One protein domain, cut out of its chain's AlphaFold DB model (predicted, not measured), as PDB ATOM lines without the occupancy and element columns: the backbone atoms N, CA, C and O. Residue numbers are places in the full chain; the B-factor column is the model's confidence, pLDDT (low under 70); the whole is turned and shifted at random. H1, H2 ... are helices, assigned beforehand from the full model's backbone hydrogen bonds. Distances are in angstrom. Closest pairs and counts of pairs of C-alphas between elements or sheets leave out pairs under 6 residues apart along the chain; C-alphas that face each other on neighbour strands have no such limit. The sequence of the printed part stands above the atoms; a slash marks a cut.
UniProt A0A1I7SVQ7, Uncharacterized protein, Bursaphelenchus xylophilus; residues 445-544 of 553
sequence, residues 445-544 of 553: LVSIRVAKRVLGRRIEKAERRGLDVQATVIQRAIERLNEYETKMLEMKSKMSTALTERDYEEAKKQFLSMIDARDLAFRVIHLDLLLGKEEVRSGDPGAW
ATOM      1  N   LEU A 445      47.645  -2.422   5.013       91.19
ATOM      2  CA  LEU A 445      46.366  -2.532   5.727       91.19
ATOM      3  C   LEU A 445      45.564  -1.226   5.731       91.19
ATOM      4  O   LEU A 445      44.337  -1.256   5.631       91.19
ATOM      5  N   VAL A 446      46.235  -0.076   5.841       87.44
ATOM      6  CA  VAL A 446      45.579   1.240   5.818       87.44
ATOM      7  C   VAL A 446      44.943   1.470   4.452       87.44
ATOM      8  O   VAL A 446      43.776   1.856   4.382       87.44
ATOM      9  N   SER A 447      45.655   1.136   3.371       87.94
ATOM     10  CA  SER A 447      45.137   1.285   2.006       87.94
ATOM     11  C   SER A 447      43.877   0.434   1.756       87.94
ATOM     12  O   SER A 447      42.885   0.939   1.222       87.94
ATOM     13  N   ILE A 448      43.850  -0.820   2.233       92.69
ATOM     14  CA  ILE A 448      42.670  -1.699   2.158       92.69
ATOM     15  C   ILE A 448      41.504  -1.147   2.991       92.69
ATOM     16  O   ILE A 448      40.370  -1.106   2.507       92.69
ATOM     17  N   ARG A 449      41.760  -0.651   4.208       92.00
ATOM     18  CA  ARG A 449      40.727  -0.046   5.072       92.00
ATOM     19  C   ARG A 449      40.119   1.217   4.464       92.00
ATOM     20  O   ARG A 449      38.902   1.403   4.535       92.00
ATOM     21  N   VAL A 450      40.933   2.060   3.826       85.69
ATOM     22  CA  VAL A 450      40.462   3.236   3.080       85.69
ATOM     23  C   VAL A 450      39.597   2.808   1.893       85.69
ATOM     24  O   VAL A 450      38.490   3.326   1.739       85.69
ATOM     25  N   ALA A 451      40.025   1.814   1.107       88.06
ATOM     26  CA  ALA A 451      39.238   1.290  -0.009       88.06
ATOM     27  C   ALA A 451      37.886   0.705   0.443       88.06
ATOM     28  O   ALA A 451      36.852   1.071  -0.120       88.06
ATOM     29  N   LYS A 452      37.861  -0.106   1.514       93.69
ATOM     30  CA  LYS A 452      36.623  -0.612   2.143       93.69
ATOM     31  C   LYS A 452      35.674   0.528   2.509       93.69
ATOM     32  O   LYS A 452      34.499   0.489   2.156       93.69
ATOM     33  N   ARG A 453      36.184   1.577   3.165       89.44
ATOM     34  CA  ARG A 453      35.399   2.751   3.589       89.44
ATOM     35  C   ARG A 453      34.857   3.564   2.404       89.44
ATOM     36  O   ARG A 453      33.753   4.099   2.485       89.44
ATOM     37  N   VAL A 454      35.601   3.652   1.298       84.31
ATOM     38  CA  VAL A 454      35.141   4.295   0.052       84.31
ATOM     39  C   VAL A 454      34.057   3.462  -0.638       84.31
ATOM     40  O   VAL A 454      33.065   4.028  -1.094       84.31
ATOM     41  N   LEU A 455      34.201   2.135  -0.687       90.56
ATOM     42  CA  LEU A 455      33.182   1.249  -1.251       90.56
ATOM     43  C   LEU A 455      31.908   1.204  -0.397       90.56
ATOM     44  O   LEU A 455      30.825   1.315  -0.963       90.56
ATOM     45  N   GLY A 456      32.015   1.180   0.936       90.50
ATOM     46  CA  GLY A 456      30.870   1.217   1.861       90.50
ATOM     47  C   GLY A 456      29.925   2.405   1.629       90.50
ATOM     48  O   GLY A 456      28.709   2.260   1.662       90.50
ATOM     49  N   ARG A 457      30.465   3.577   1.273       86.81
ATOM     50  CA  ARG A 457      29.661   4.764   0.911       86.81
ATOM     51  C   ARG A 457      29.084   4.701  -0.504       86.81
ATOM     52  O   ARG A 457      28.135   5.412  -0.820       86.81
ATOM     53  N   ARG A 458      29.669   3.885  -1.386       85.44
ATOM     54  CA  ARG A 458      29.180   3.687  -2.758       85.44
ATOM     55  C   ARG A 458      28.039   2.674  -2.820       85.44
ATOM     56  O   ARG A 458      27.138   2.908  -3.615       85.44
ATOM     57  N   ILE A 459      28.048   1.625  -1.993       92.69
ATOM     58  CA  ILE A 459      26.896   0.718  -1.847       92.69
ATOM     59  C   ILE A 459      25.704   1.464  -1.241       92.69
ATOM     60  O   ILE A 459      24.672   1.556  -1.894       92.69
ATOM     61  N   GLU A 460      25.896   2.164  -0.122       88.81
ATOM     62  CA  GLU A 460      24.855   2.970   0.536       88.81
ATOM     63  C   GLU A 460      24.257   4.051  -0.396       88.81
ATOM     64  O   GLU A 460      23.071   4.380  -0.344       88.81
ATOM     65  N   LYS A 461      25.064   4.591  -1.323       85.62
ATOM     66  CA  LYS A 461      24.607   5.517  -2.372       85.62
ATOM     67  C   LYS A 461      23.941   4.822  -3.576       85.62
ATOM     68  O   LYS A 461      23.146   5.467  -4.262       85.62
ATOM     69  N   ALA A 462      24.262   3.563  -3.862       86.50
ATOM     70  CA  ALA A 462      23.604   2.760  -4.895       86.50
ATOM     71  C   ALA A 462      22.221   2.284  -4.416       86.50
ATOM     72  O   ALA A 462      21.239   2.456  -5.136       86.50
ATOM     73  N   GLU A 463      22.123   1.812  -3.173       91.00
ATOM     74  CA  GLU A 463      20.872   1.451  -2.489       91.00
ATOM     75  C   GLU A 463      19.915   2.649  -2.423       91.00
ATOM     76  O   GLU A 463      18.785   2.571  -2.905       91.00
ATOM     77  N   ARG A 464      20.398   3.823  -1.979       92.56
ATOM     78  CA  ARG A 464      19.637   5.094  -2.007       92.56
ATOM     79  C   ARG A 464      19.239   5.580  -3.415       92.56
ATOM     80  O   ARG A 464      18.604   6.626  -3.539       92.56
ATOM     81  N   ARG A 465      19.614   4.859  -4.478       89.50
ATOM     82  CA  ARG A 465      19.241   5.115  -5.880       89.50
ATOM     83  C   ARG A 465      18.489   3.949  -6.541       89.50
ATOM     84  O   ARG A 465      18.163   4.079  -7.716       89.50
ATOM     85  N   GLY A 466      18.223   2.846  -5.832       91.06
ATOM     86  CA  GLY A 466      17.619   1.633  -6.408       91.06
ATOM     87  C   GLY A 466      18.510   0.941  -7.447       91.06
ATOM     88  O   GLY A 466      18.018   0.428  -8.448       91.06
ATOM     89  N   LEU A 467      19.835   1.007  -7.273       89.38
ATOM     90  CA  LEU A 467      20.825   0.434  -8.192       89.38
ATOM     91  C   LEU A 467      21.350  -0.904  -7.657       89.38
ATOM     92  O   LEU A 467      22.549  -1.078  -7.446       89.38
ATOM     93  N   ASP A 468      20.440  -1.848  -7.431       87.25
ATOM     94  CA  ASP A 468      20.670  -3.085  -6.669       87.25
ATOM     95  C   ASP A 468      21.800  -3.964  -7.240       87.25
ATOM     96  O   ASP A 468      22.599  -4.532  -6.494       87.25
ATOM     97  N   VAL A 469      21.941  -4.018  -8.569       87.00
ATOM     98  CA  VAL A 469      23.066  -4.695  -9.246       87.00
ATOM     99  C   VAL A 469      24.399  -4.028  -8.891       87.00
ATOM    100  O   VAL A 469      25.361  -4.703  -8.531       87.00
ATOM    101  N   GLN A 470      24.457  -2.691  -8.911       84.50
ATOM    102  CA  GLN A 470      25.658  -1.947  -8.528       84.50
ATOM    103  C   GLN A 470      25.969  -2.115  -7.034       84.50
ATOM    104  O   GLN A 470      27.137  -2.277  -6.681       84.50
ATOM    105  N   ALA A 471      24.951  -2.116  -6.168       88.81
ATOM    106  CA  ALA A 471      25.103  -2.410  -4.744       88.81
ATOM    107  C   ALA A 471      25.712  -3.808  -4.527       88.81
ATOM    108  O   ALA A 471      26.719  -3.939  -3.836       88.81
ATOM    109  N   THR A 472      25.187  -4.824  -5.217       90.50
ATOM    110  CA  THR A 472      25.640  -6.226  -5.137       90.50
ATOM    111  C   THR A 472      27.087  -6.405  -5.617       90.50
ATOM    112  O   THR A 472      27.886  -7.080  -4.966       90.50
ATOM    113  N   VAL A 473      27.475  -5.758  -6.723       90.25
ATOM    114  CA  VAL A 473      28.865  -5.778  -7.220       90.25
ATOM    115  C   VAL A 473      29.826  -5.097  -6.236       90.25
ATOM    116  O   VAL A 473      30.926  -5.598  -6.000       90.25
ATOM    117  N   ILE A 474      29.418  -3.983  -5.622       90.50
ATOM    118  CA  ILE A 474      30.228  -3.293  -4.607       90.50
ATOM    119  C   ILE A 474      30.347  -4.138  -3.330       90.50
ATOM    120  O   ILE A 474      31.440  -4.220  -2.771       90.50
ATOM    121  N   GLN A 475      29.272  -4.805  -2.900       93.38
ATOM    122  CA  GLN A 475      29.275  -5.717  -1.755       93.38
ATOM    123  C   GLN A 475      30.302  -6.844  -1.940       93.38
ATOM    124  O   GLN A 475      31.176  -7.032  -1.094       93.38
ATOM    125  N   ARG A 476      30.288  -7.511  -3.101       93.06
ATOM    126  CA  ARG A 476      31.249  -8.575  -3.442       93.06
ATOM    127  C   ARG A 476      32.706  -8.094  -3.424       93.06
ATOM    128  O   ARG A 476      33.609  -8.822  -3.011       93.06
ATOM    129  N   ALA A 477      32.946  -6.851  -3.841       93.00
ATOM    130  CA  ALA A 477      34.267  -6.230  -3.781       93.00
ATOM    131  C   ALA A 477      34.712  -5.903  -2.335       93.00
ATOM    132  O   ALA A 477      35.901  -5.999  -2.021       93.00
ATOM    133  N   ILE A 478      33.779  -5.557  -1.438       94.38
ATOM    134  CA  ILE A 478      34.041  -5.379   0.003       94.38
ATOM    135  C   ILE A 478      34.342  -6.727   0.674       94.38
ATOM    136  O   ILE A 478      35.260  -6.808   1.488       94.38
ATOM    137  N   GLU A 479      33.628  -7.791   0.308       95.50
ATOM    138  CA  GLU A 479      33.870  -9.150   0.812       95.50
ATOM    139  C   GLU A 479      35.292  -9.622   0.487       95.50
ATOM    140  O   GLU A 479      36.033 -10.004   1.393       95.50
ATOM    141  N   ARG A 480      35.741  -9.456  -0.762       93.94
ATOM    142  CA  ARG A 480      37.132  -9.752  -1.149       93.94
ATOM    143  C   ARG A 480      38.150  -8.874  -0.415       93.94
ATOM    144  O   ARG A 480      39.202  -9.364  -0.014       93.94
ATOM    145  N   LEU A 481      37.855  -7.594  -0.166       95.38
ATOM    146  CA  LEU A 481      38.713  -6.754   0.685       95.38
ATOM    147  C   LEU A 481      38.838  -7.298   2.120       95.38
ATOM    148  O   LEU A 481      39.902  -7.146   2.717       95.38
ATOM    149  N   ASN A 482      37.803  -7.942   2.673       96.38
ATOM    150  CA  ASN A 482      37.869  -8.578   3.997       96.38
ATOM    151  C   ASN A 482      38.772  -9.826   4.001       96.38
ATOM    152  O   ASN A 482      39.517 -10.038   4.962       96.38
ATOM    153  N   GLU A 483      38.744 -10.622   2.928       95.81
ATOM    154  CA  GLU A 483      39.645 -11.772   2.737       95.81
ATOM    155  C   GLU A 483      41.114 -11.313   2.710       95.81
ATOM    156  O   GLU A 483      41.953 -11.831   3.454       95.81
ATOM    157  N   TYR A 484      41.422 -10.282   1.912       96.38
ATOM    158  CA  TYR A 484      42.771  -9.717   1.837       96.38
ATOM    159  C   TYR A 484      43.200  -9.000   3.128       96.38
ATOM    160  O   TYR A 484      44.367  -9.115   3.503       96.38
ATOM    161  N   GLU A 485      42.296  -8.321   3.849       96.12
ATOM    162  CA  GLU A 485      42.624  -7.726   5.154       96.12
ATOM    163  C   GLU A 485      43.010  -8.801   6.178       96.12
ATOM    164  O   GLU A 485      44.053  -8.686   6.819       96.12
ATOM    165  N   THR A 486      42.227  -9.881   6.283       97.25
ATOM    166  CA  THR A 486      42.526 -11.013   7.178       97.25
ATOM    167  C   THR A 486      43.899 -11.615   6.865       97.25
ATOM    168  O   THR A 486      44.723 -11.788   7.765       97.25
ATOM    169  N   LYS A 487      44.200 -11.847   5.579       96.38
ATOM    170  CA  LYS A 487      45.503 -12.368   5.135       96.38
ATOM    171  C   LYS A 487      46.664 -11.414   5.457       96.38
ATOM    172  O   LYS A 487      47.747 -11.860   5.830       96.38
ATOM    173  N   MET A 488      46.462 -10.101   5.338       96.44
ATOM    174  CA  MET A 488      47.473  -9.109   5.723       96.44
ATOM    175  C   MET A 488      47.681  -9.015   7.235       96.44
ATOM    176  O   MET A 488      48.812  -8.801   7.662       96.44
ATOM    177  N   LEU A 489      46.636  -9.188   8.048       94.94
ATOM    178  CA  LEU A 489      46.768  -9.238   9.507       94.94
ATOM    179  C   LEU A 489      47.592 -10.458   9.947       94.94
ATOM    180  O   LEU A 489      48.446 -10.330  10.823       94.94
ATOM    181  N   GLU A 490      47.422 -11.607   9.285       96.25
ATOM    182  CA  GLU A 490      48.261 -12.794   9.503       96.25
ATOM    183  C   GLU A 490      49.742 -12.524   9.160       96.25
ATOM    184  O   GLU A 490      50.629 -12.823   9.961       96.25
ATOM    185  N   MET A 491      50.024 -11.904   8.007       96.62
ATOM    186  CA  MET A 491      51.396 -11.536   7.611       96.62
ATOM    187  C   MET A 491      52.006 -10.471   8.536       96.62
ATOM    188  O   MET A 491      53.173 -10.582   8.902       96.62
ATOM    189  N   LYS A 492      51.220  -9.488   8.997       93.81
ATOM    190  CA  LYS A 492      51.670  -8.478   9.971       93.81
ATOM    191  C   LYS A 492      51.964  -9.087  11.344       93.81
ATOM    192  O   LYS A 492      52.911  -8.656  11.999       93.81
ATOM    193  N   SER A 493      51.213 -10.112  11.752       95.75
ATOM    194  CA  SER A 493      51.506 -10.897  12.956       95.75
ATOM    195  C   SER A 493      52.855 -11.618  12.826       95.75
ATOM    196  O   SER A 493      53.744 -11.399  13.644       95.75
ATOM    197  N   LYS A 494      53.073 -12.358  11.726       96.69
ATOM    198  CA  LYS A 494      54.352 -13.041  11.435       96.69
ATOM    199  C   LYS A 494      55.536 -12.074  11.363       96.69
ATOM    200  O   LYS A 494      56.589 -12.356  11.926       96.69
ATOM    201  N   MET A 495      55.351 -10.917  10.726       93.56
ATOM    202  CA  MET A 495      56.337  -9.833  10.697       93.56
ATOM    203  C   MET A 495      56.683  -9.345  12.111       93.56
ATOM    204  O   MET A 495      57.854  -9.146  12.418       93.56
ATOM    205  N   SER A 496      55.685  -9.185  12.987       90.81
ATOM    206  CA  SER A 496      55.906  -8.790  14.381       90.81
ATOM    207  C   SER A 496      56.678  -9.853  15.170       90.81
ATOM    208  O   SER A 496      57.569  -9.492  15.935       90.81
ATOM    209  N   THR A 497      56.381 -11.141  14.968       96.31
ATOM    210  CA  THR A 497      57.122 -12.251  15.593       96.31
ATOM    211  C   THR A 497      58.584 -12.268  15.141       96.31
ATOM    212  O   THR A 497      59.479 -12.238  15.986       96.31
ATOM    213  N   ALA A 498      58.836 -12.189  13.830       94.44
ATOM    214  CA  ALA A 498      60.189 -12.136  13.275       94.44
ATOM    215  C   ALA A 498      60.995 -10.936  13.818       94.44
ATOM    216  O   ALA A 498      62.155 -11.087  14.201       94.44
ATOM    217  N   LEU A 499      60.369  -9.760  13.968       91.62
ATOM    218  CA  LEU A 499      61.000  -8.596  14.604       91.62
ATOM    219  C   LEU A 499      61.337  -8.831  16.087       91.62
ATOM    220  O   LEU A 499      62.405  -8.408  16.531       91.62
ATOM    221  N   THR A 500      60.485  -9.523  16.857       95.25
ATOM    222  CA  THR A 500      60.812  -9.888  18.252       95.25
ATOM    223  C   THR A 500      61.926 -10.933  18.355       95.25
ATOM    224  O   THR A 500      62.735 -10.870  19.279       95.25
ATOM    225  N   GLU A 501      62.027 -11.834  17.376       96.69
ATOM    226  CA  GLU A 501      63.103 -12.830  17.244       96.69
ATOM    227  C   GLU A 501      64.398 -12.238  16.644       96.69
ATOM    228  O   GLU A 501      65.447 -12.879  16.673       96.69
ATOM    229  N   ARG A 502      64.348 -10.977  16.183       92.81
ATOM    230  CA  ARG A 502      65.413 -10.226  15.488       92.81
ATOM    231  C   ARG A 502      65.780 -10.761  14.095       92.81
ATOM    232  O   ARG A 502      66.847 -10.420  13.580       92.81
ATOM    233  N   ASP A 503      64.895 -11.523  13.452       95.69
ATOM    234  CA  ASP A 503      65.006 -11.847  12.026       95.69
ATOM    235  C   ASP A 503      64.419 -10.710  11.174       95.69
ATOM    236  O   ASP A 503      63.224 -10.639  10.868       95.69
ATOM    237  N   TYR A 504      65.295  -9.782  10.794       92.31
ATOM    238  CA  TYR A 504      64.933  -8.635   9.965       92.31
ATOM    239  C   TYR A 504      64.652  -9.002   8.499       92.31
ATOM    240  O   TYR A 504      63.925  -8.264   7.833       92.31
ATOM    241  N   GLU A 505      65.193 -10.110   7.979       94.12
ATOM    242  CA  GLU A 505      64.984 -10.500   6.577       94.12
ATOM    243  C   GLU A 505      63.651 -11.235   6.402       94.12
ATOM    244  O   GLU A 505      62.916 -10.921   5.462       94.12
ATOM    245  N   GLU A 506      63.250 -12.106   7.335       94.19
ATOM    246  CA  GLU A 506      61.896 -12.671   7.324       94.19
ATOM    247  C   GLU A 506      60.840 -11.580   7.576       94.19
ATOM    248  O   GLU A 506      59.841 -11.524   6.858       94.19
ATOM    249  N   ALA A 507      61.078 -10.640   8.499       89.81
ATOM    250  CA  ALA A 507      60.182  -9.497   8.705       89.81
ATOM    251  C   ALA A 507      59.986  -8.662   7.420       89.81
ATOM    252  O   ALA A 507      58.858  -8.374   7.011       89.81
ATOM    253  N   LYS A 508      61.081  -8.330   6.730       89.50
ATOM    254  CA  LYS A 508      61.090  -7.616   5.441       89.50
ATOM    255  C   LYS A 508      60.397  -8.410   4.326       89.50
ATOM    256  O   LYS A 508      59.653  -7.832   3.536       89.50
ATOM    257  N   LYS A 509      60.569  -9.734   4.292       95.75
ATOM    258  CA  LYS A 509      59.880 -10.657   3.372       95.75
ATOM    259  C   LYS A 509      58.368 -10.717   3.621       95.75
ATOM    260  O   LYS A 509      57.599 -10.692   2.657       95.75
ATOM    261  N   GLN A 510      57.920 -10.716   4.879       95.31
ATOM    262  CA  GLN A 510      56.495 -10.597   5.220       95.31
ATOM    263  C   GLN A 510      55.931  -9.222   4.816       95.31
ATOM    264  O   GLN A 510      54.848  -9.159   4.234       95.31
ATOM    265  N   PHE A 511      56.676  -8.129   5.024       90.19
ATOM    266  CA  PHE A 511      56.262  -6.785   4.598       90.19
ATOM    267  C   PHE A 511      56.097  -6.665   3.072       90.19
ATOM    268  O   PHE A 511      55.072  -6.172   2.597       90.19
ATOM    269  N   LEU A 512      57.050  -7.181   2.288       90.38
ATOM    270  CA  LEU A 512      56.931  -7.246   0.825       90.38
ATOM    271  C   LEU A 512      55.728  -8.107   0.393       90.38
ATOM    272  O   LEU A 512      54.965  -7.703  -0.481       90.38
ATOM    273  N   SER A 513      55.475  -9.222   1.083       95.44
ATOM    274  CA  SER A 513      54.301 -10.073   0.829       95.44
ATOM    275  C   SER A 513      52.965  -9.357   1.110       95.44
ATOM    276  O   SER A 513      51.965  -9.621   0.436       95.44
ATOM    277  N   MET A 514      52.928  -8.411   2.059       95.62
ATOM    278  CA  MET A 514      51.772  -7.526   2.268       95.62
ATOM    279  C   MET A 514      51.589  -6.525   1.114       95.62
ATOM    280  O   MET A 514      50.451  -6.244   0.738       95.62
ATOM    281  N   ILE A 515      52.674  -6.011   0.526       92.06
ATOM    282  CA  ILE A 515      52.627  -5.122  -0.648       92.06
ATOM    283  C   ILE A 515      52.095  -5.876  -1.880       92.06
ATOM    284  O   ILE A 515      51.155  -5.409  -2.523       92.06
ATOM    285  N   ASP A 516      52.591  -7.083  -2.156       92.94
ATOM    286  CA  ASP A 516      52.086  -7.907  -3.267       92.94
ATOM    287  C   ASP A 516      50.597  -8.261  -3.097       92.94
ATOM    288  O   ASP A 516      49.816  -8.221  -4.055       92.94
ATOM    289  N   ALA A 517      50.172  -8.563  -1.864       94.00
ATOM    290  CA  ALA A 517      48.770  -8.832  -1.548       94.00
ATOM    291  C   ALA A 517      47.866  -7.600  -1.737       94.00
ATOM    292  O   ALA A 517      46.726  -7.757  -2.173       94.00
ATOM    293  N   ARG A 518      48.366  -6.386  -1.463       93.94
ATOM    294  CA  ARG A 518      47.659  -5.113  -1.704       93.94
ATOM    295  C   ARG A 518      47.383  -4.924  -3.188       93.94
ATOM    296  O   ARG A 518      46.245  -4.689  -3.593       93.94
ATOM    297  N   ASP A 519      48.418  -5.084  -4.004       90.56
ATOM    298  CA  ASP A 519      48.318  -4.823  -5.437       90.56
ATOM    299  C   ASP A 519      47.570  -5.940  -6.167       90.56
ATOM    300  O   ASP A 519      46.942  -5.702  -7.200       90.56
ATOM    301  N   LEU A 520      47.565  -7.166  -5.633       93.25
ATOM    302  CA  LEU A 520      46.641  -8.213  -6.069       93.25
ATOM    303  C   LEU A 520      45.184  -7.880  -5.701       93.25
ATOM    304  O   LEU A 520      44.322  -7.950  -6.578       93.25
ATOM    305  N   ALA A 521      44.910  -7.461  -4.459       93.56
ATOM    306  CA  ALA A 521      43.564  -7.090  -4.017       93.56
ATOM    307  C   ALA A 521      42.957  -6.002  -4.914       93.56
ATOM    308  O   ALA A 521      41.873  -6.190  -5.468       93.56
ATOM    309  N   PHE A 522      43.677  -4.896  -5.140       91.50
ATOM    310  CA  PHE A 522      43.182  -3.798  -5.974       91.50
ATOM    311  C   PHE A 522      42.957  -4.192  -7.438       91.50
ATOM    312  O   PHE A 522      41.980  -3.730  -8.027       91.50
ATOM    313  N   ARG A 523      43.766  -5.094  -8.011       89.38
ATOM    314  CA  ARG A 523      43.506  -5.653  -9.352       89.38
ATOM    315  C   ARG A 523      42.214  -6.474  -9.393       89.38
ATOM    316  O   ARG A 523      41.409  -6.274 -10.297       89.38
ATOM    317  N   VAL A 524      41.981  -7.344  -8.408       87.81
ATOM    318  CA  VAL A 524      40.760  -8.171  -8.325       87.81
ATOM    319  C   VAL A 524      39.501  -7.305  -8.173       87.81
ATOM    320  O   VAL A 524      38.526  -7.500  -8.892       87.81
ATOM    321  N   ILE A 525      39.548  -6.295  -7.302       89.88
ATOM    322  CA  ILE A 525      38.454  -5.331  -7.079       89.88
ATOM    323  C   ILE A 525      38.178  -4.497  -8.334       89.88
ATOM    324  O   ILE A 525      37.028  -4.192  -8.641       89.88
ATOM    325  N   HIS A 526      39.225  -4.113  -9.073       84.19
ATOM    326  CA  HIS A 526      39.059  -3.356 -10.308       84.19
ATOM    327  C   HIS A 526      38.296  -4.163 -11.367       84.19
ATOM    328  O   HIS A 526      37.477  -3.587 -12.076       84.19
ATOM    329  N   LEU A 527      38.495  -5.486 -11.431       75.44
ATOM    330  CA  LEU A 527      37.727  -6.367 -12.316       75.44
ATOM    331  C   LEU A 527      36.238  -6.405 -11.931       75.44
ATOM    332  O   LEU A 527      35.402  -6.201 -12.807       75.44
ATOM    333  N   ASP A 528      35.890  -6.557 -10.645       78.25
ATOM    334  CA  ASP A 528      34.482  -6.492 -10.199       78.25
ATOM    335  C   ASP A 528      33.828  -5.153 -10.587       78.25
ATOM    336  O   ASP A 528      32.749  -5.111 -11.180       78.25
ATOM    337  N   LEU A 529      34.522  -4.043 -10.313       81.06
ATOM    338  CA  LEU A 529      34.054  -2.682 -10.601       81.06
ATOM    339  C   LEU A 529      34.077  -2.309 -12.098       81.06
ATOM    340  O   LEU A 529      33.586  -1.230 -12.453       81.06
ATOM    341  N   LEU A 530      34.645  -3.153 -12.966       72.38
ATOM    342  CA  LEU A 530      34.515  -3.061 -14.422       72.38
ATOM    343  C   LEU A 530      33.343  -3.904 -14.930       72.38
ATOM    344  O   LEU A 530      32.514  -3.365 -15.656       72.38
ATOM    345  N   LEU A 531      33.224  -5.164 -14.500       61.00
ATOM    346  CA  LEU A 531      32.135  -6.065 -14.902       61.00
ATOM    347  C   LEU A 531      30.756  -5.446 -14.602       61.00
ATOM    348  O   LEU A 531      29.906  -5.348 -15.488       61.00
ATOM    349  N   GLY A 532      30.589  -4.867 -13.407       57.47
ATOM    350  CA  GLY A 532      29.368  -4.147 -13.024       57.47
ATOM    351  C   GLY A 532      29.088  -2.834 -13.777       57.47
ATOM    352  O   GLY A 532      28.118  -2.152 -13.451       57.47
ATOM    353  N   LYS A 533      29.913  -2.429 -14.755       58.62
ATOM    354  CA  LYS A 533      29.600  -1.319 -15.683       58.62
ATOM    355  C   LYS A 533      28.972  -1.796 -16.988       58.62
ATOM    356  O   LYS A 533      28.283  -1.003 -17.626       58.62
ATOM    357  N   GLU A 534      29.227  -3.035 -17.399       48.19
ATOM    358  CA  GLU A 534      28.736  -3.567 -18.675       48.19
ATOM    359  C   GLU A 534      27.356  -4.211 -18.502       48.19
ATOM    360  O   GLU A 534      26.451  -3.911 -19.280       48.19
ATOM    361  N   GLU A 535      27.130  -4.936 -17.400       48.75
ATOM    362  CA  GLU A 535      25.802  -5.440 -17.002       48.75
ATOM    363  C   GLU A 535      24.756  -4.319 -16.866       48.75
ATOM    364  O   GLU A 535      23.624  -4.446 -17.327       48.75
ATOM    365  N   VAL A 536      25.152  -3.178 -16.291       46.78
ATOM    366  CA  VAL A 536      24.294  -1.989 -16.124       46.78
ATOM    367  C   VAL A 536      24.005  -1.284 -17.461       46.78
ATOM    368  O   VAL A 536      23.127  -0.423 -17.525       46.78
ATOM    369  N   ARG A 537      24.721  -1.628 -18.541       45.97
ATOM    370  CA  ARG A 537      24.610  -0.964 -19.848       45.97
ATOM    371  C   ARG A 537      23.921  -1.801 -20.923       45.97
ATOM    372  O   ARG A 537      23.416  -1.209 -21.872       45.97
ATOM    373  N   SER A 538      23.887  -3.127 -20.795       44.44
ATOM    374  CA  SER A 538      23.155  -3.989 -21.730       44.44
ATOM    375  C   SER A 538      21.648  -3.954 -21.473       44.44
ATOM    376  O   SER A 538      20.886  -3.719 -22.404       44.44
ATOM    377  N   GLY A 539      21.204  -4.178 -20.229       45.31
ATOM    378  CA  GLY A 539      19.779  -4.207 -19.850       45.31
ATOM    379  C   GLY A 539      18.944  -5.329 -20.497       45.31
ATOM    380  O   GLY A 539      17.770  -5.485 -20.169       45.31
ATOM    381  N   ASP A 540      19.551  -6.115 -21.385       44.66
ATOM    382  CA  ASP A 540      18.948  -7.184 -22.173       44.66
ATOM    383  C   ASP A 540      19.602  -8.531 -21.802       44.66
ATOM    384  O   ASP A 540      20.792  -8.736 -22.080       44.66
ATOM    385  N   PRO A 541      18.854  -9.475 -21.195       51.50
ATOM    386  CA  PRO A 541      19.342 -10.822 -20.898       51.50
ATOM    387  C   PRO A 541      19.833 -11.612 -22.125       51.50
ATOM    388  O   PRO A 541      20.581 -12.577 -21.962       51.50
ATOM    389  N   GLY A 542      19.445 -11.230 -23.346       48.50
ATOM    390  CA  GLY A 542      19.887 -11.866 -24.588       48.50
ATOM    391  C   GLY A 542      21.381 -11.686 -24.886       48.50
ATOM    392  O   GLY A 542      22.012 -12.612 -25.400       48.50
ATOM    393  N   ALA A 543      21.970 -10.546 -24.504       48.94
ATOM    394  CA  ALA A 543      23.352 -10.187 -24.850       48.94
ATOM    395  C   ALA A 543      24.395 -11.198 -24.331       48.94
ATOM    396  O   ALA A 543      25.389 -11.476 -25.004       48.94
ATOM    397  N   TRP A 544      24.140 -11.803 -23.165       46.00
ATOM    398  CA  TRP A 544      25.008 -12.820 -22.566       46.00
ATOM    399  C   TRP A 544      25.131 -14.090 -23.411       46.00
ATOM    400  O   TRP A 544      26.223 -14.647 -23.520       46.00
TER     401      TRP A 544
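AT A GLANCE: This is residues 445 to 544 of the 553 residues of an uncharacterized protein of Bursaphelenchus xylophilus (UniProt A0A1I7SVQ7). Two long helices, H2 and H3, fold back on each other as a slender helical hairpin, and the shorter H1 runs alongside the half of H2 that holds its first residues, hardly reaching H3. Together they make a rod-like, up-and-down bundle of three helices, each running against the one before it, and residues 537 to 542 stick out where H3 ends. The printed part has 100 residues with three named helices, in the order H1, H2, H3, and no named strand; the class is all helix. The whole is loose, with a radius of gyration of the C-alphas of 17.6 A, and its C-alphas span 59 by 27 by 14 A.

IN THESE COORDINATES: H1 holds residues 445 to 463 and is 27.1 A long from first to last C-alpha, beginning at C-alpha 445 at (46.366, -2.532, 5.727). H2 holds residues 468 to 501 and is 49.7 A long, with C-alpha 468 at (20.670, -3.085, -6.669). H3, the longest helix by residues, holds residues 504 to 538 and is 52.6 A long; it ends at C-alpha 538 at (23.155, -3.989, -21.730).

HOW THE PARTS SIT: In the bundle, H1 and H2 form a helical hairpin: they touch, with the C-alphas of Ile 459 and Ala 471 the closest at 4.6 A. They run opposite ways at a shallow tilt of 15 degrees. H2 and H3 form a second helical hairpin and touch, with the C-alphas of Met 495 and Ala 507 the closest at 4.3 A. They run opposite ways at a shallow tilt of 2 degrees. H1 and H3 only just touch, with 3 pairs of C-alphas within 8 A, through residues 445 to 448 of H1 and residue 518 of H3 alone. Their closest C-alphas are those of Ile 448 and Arg 518, 7.2 A apart, and they run the same way at a shallow tilt of 17 degrees. In H2 every O i to N i+4 pair is within hydrogen-bond range; in H1 it is 14 of 15 and in H3 27 of 31.

THE WHOLE: The two C-alphas farthest apart are those of Arg 502 and Gly 542, 60.7 A. The printed part has no cut. The links from H1 to H2, with 4 residues, and from H2 to H3, with 2 residues, are tight. Residues 537 to 542, of which 537 and 538 belong to H3, stand free. The mean pLDDT of the printed part is 85.5; residues 531 to 544, of which 531 to 538 belong to H3, are under 70.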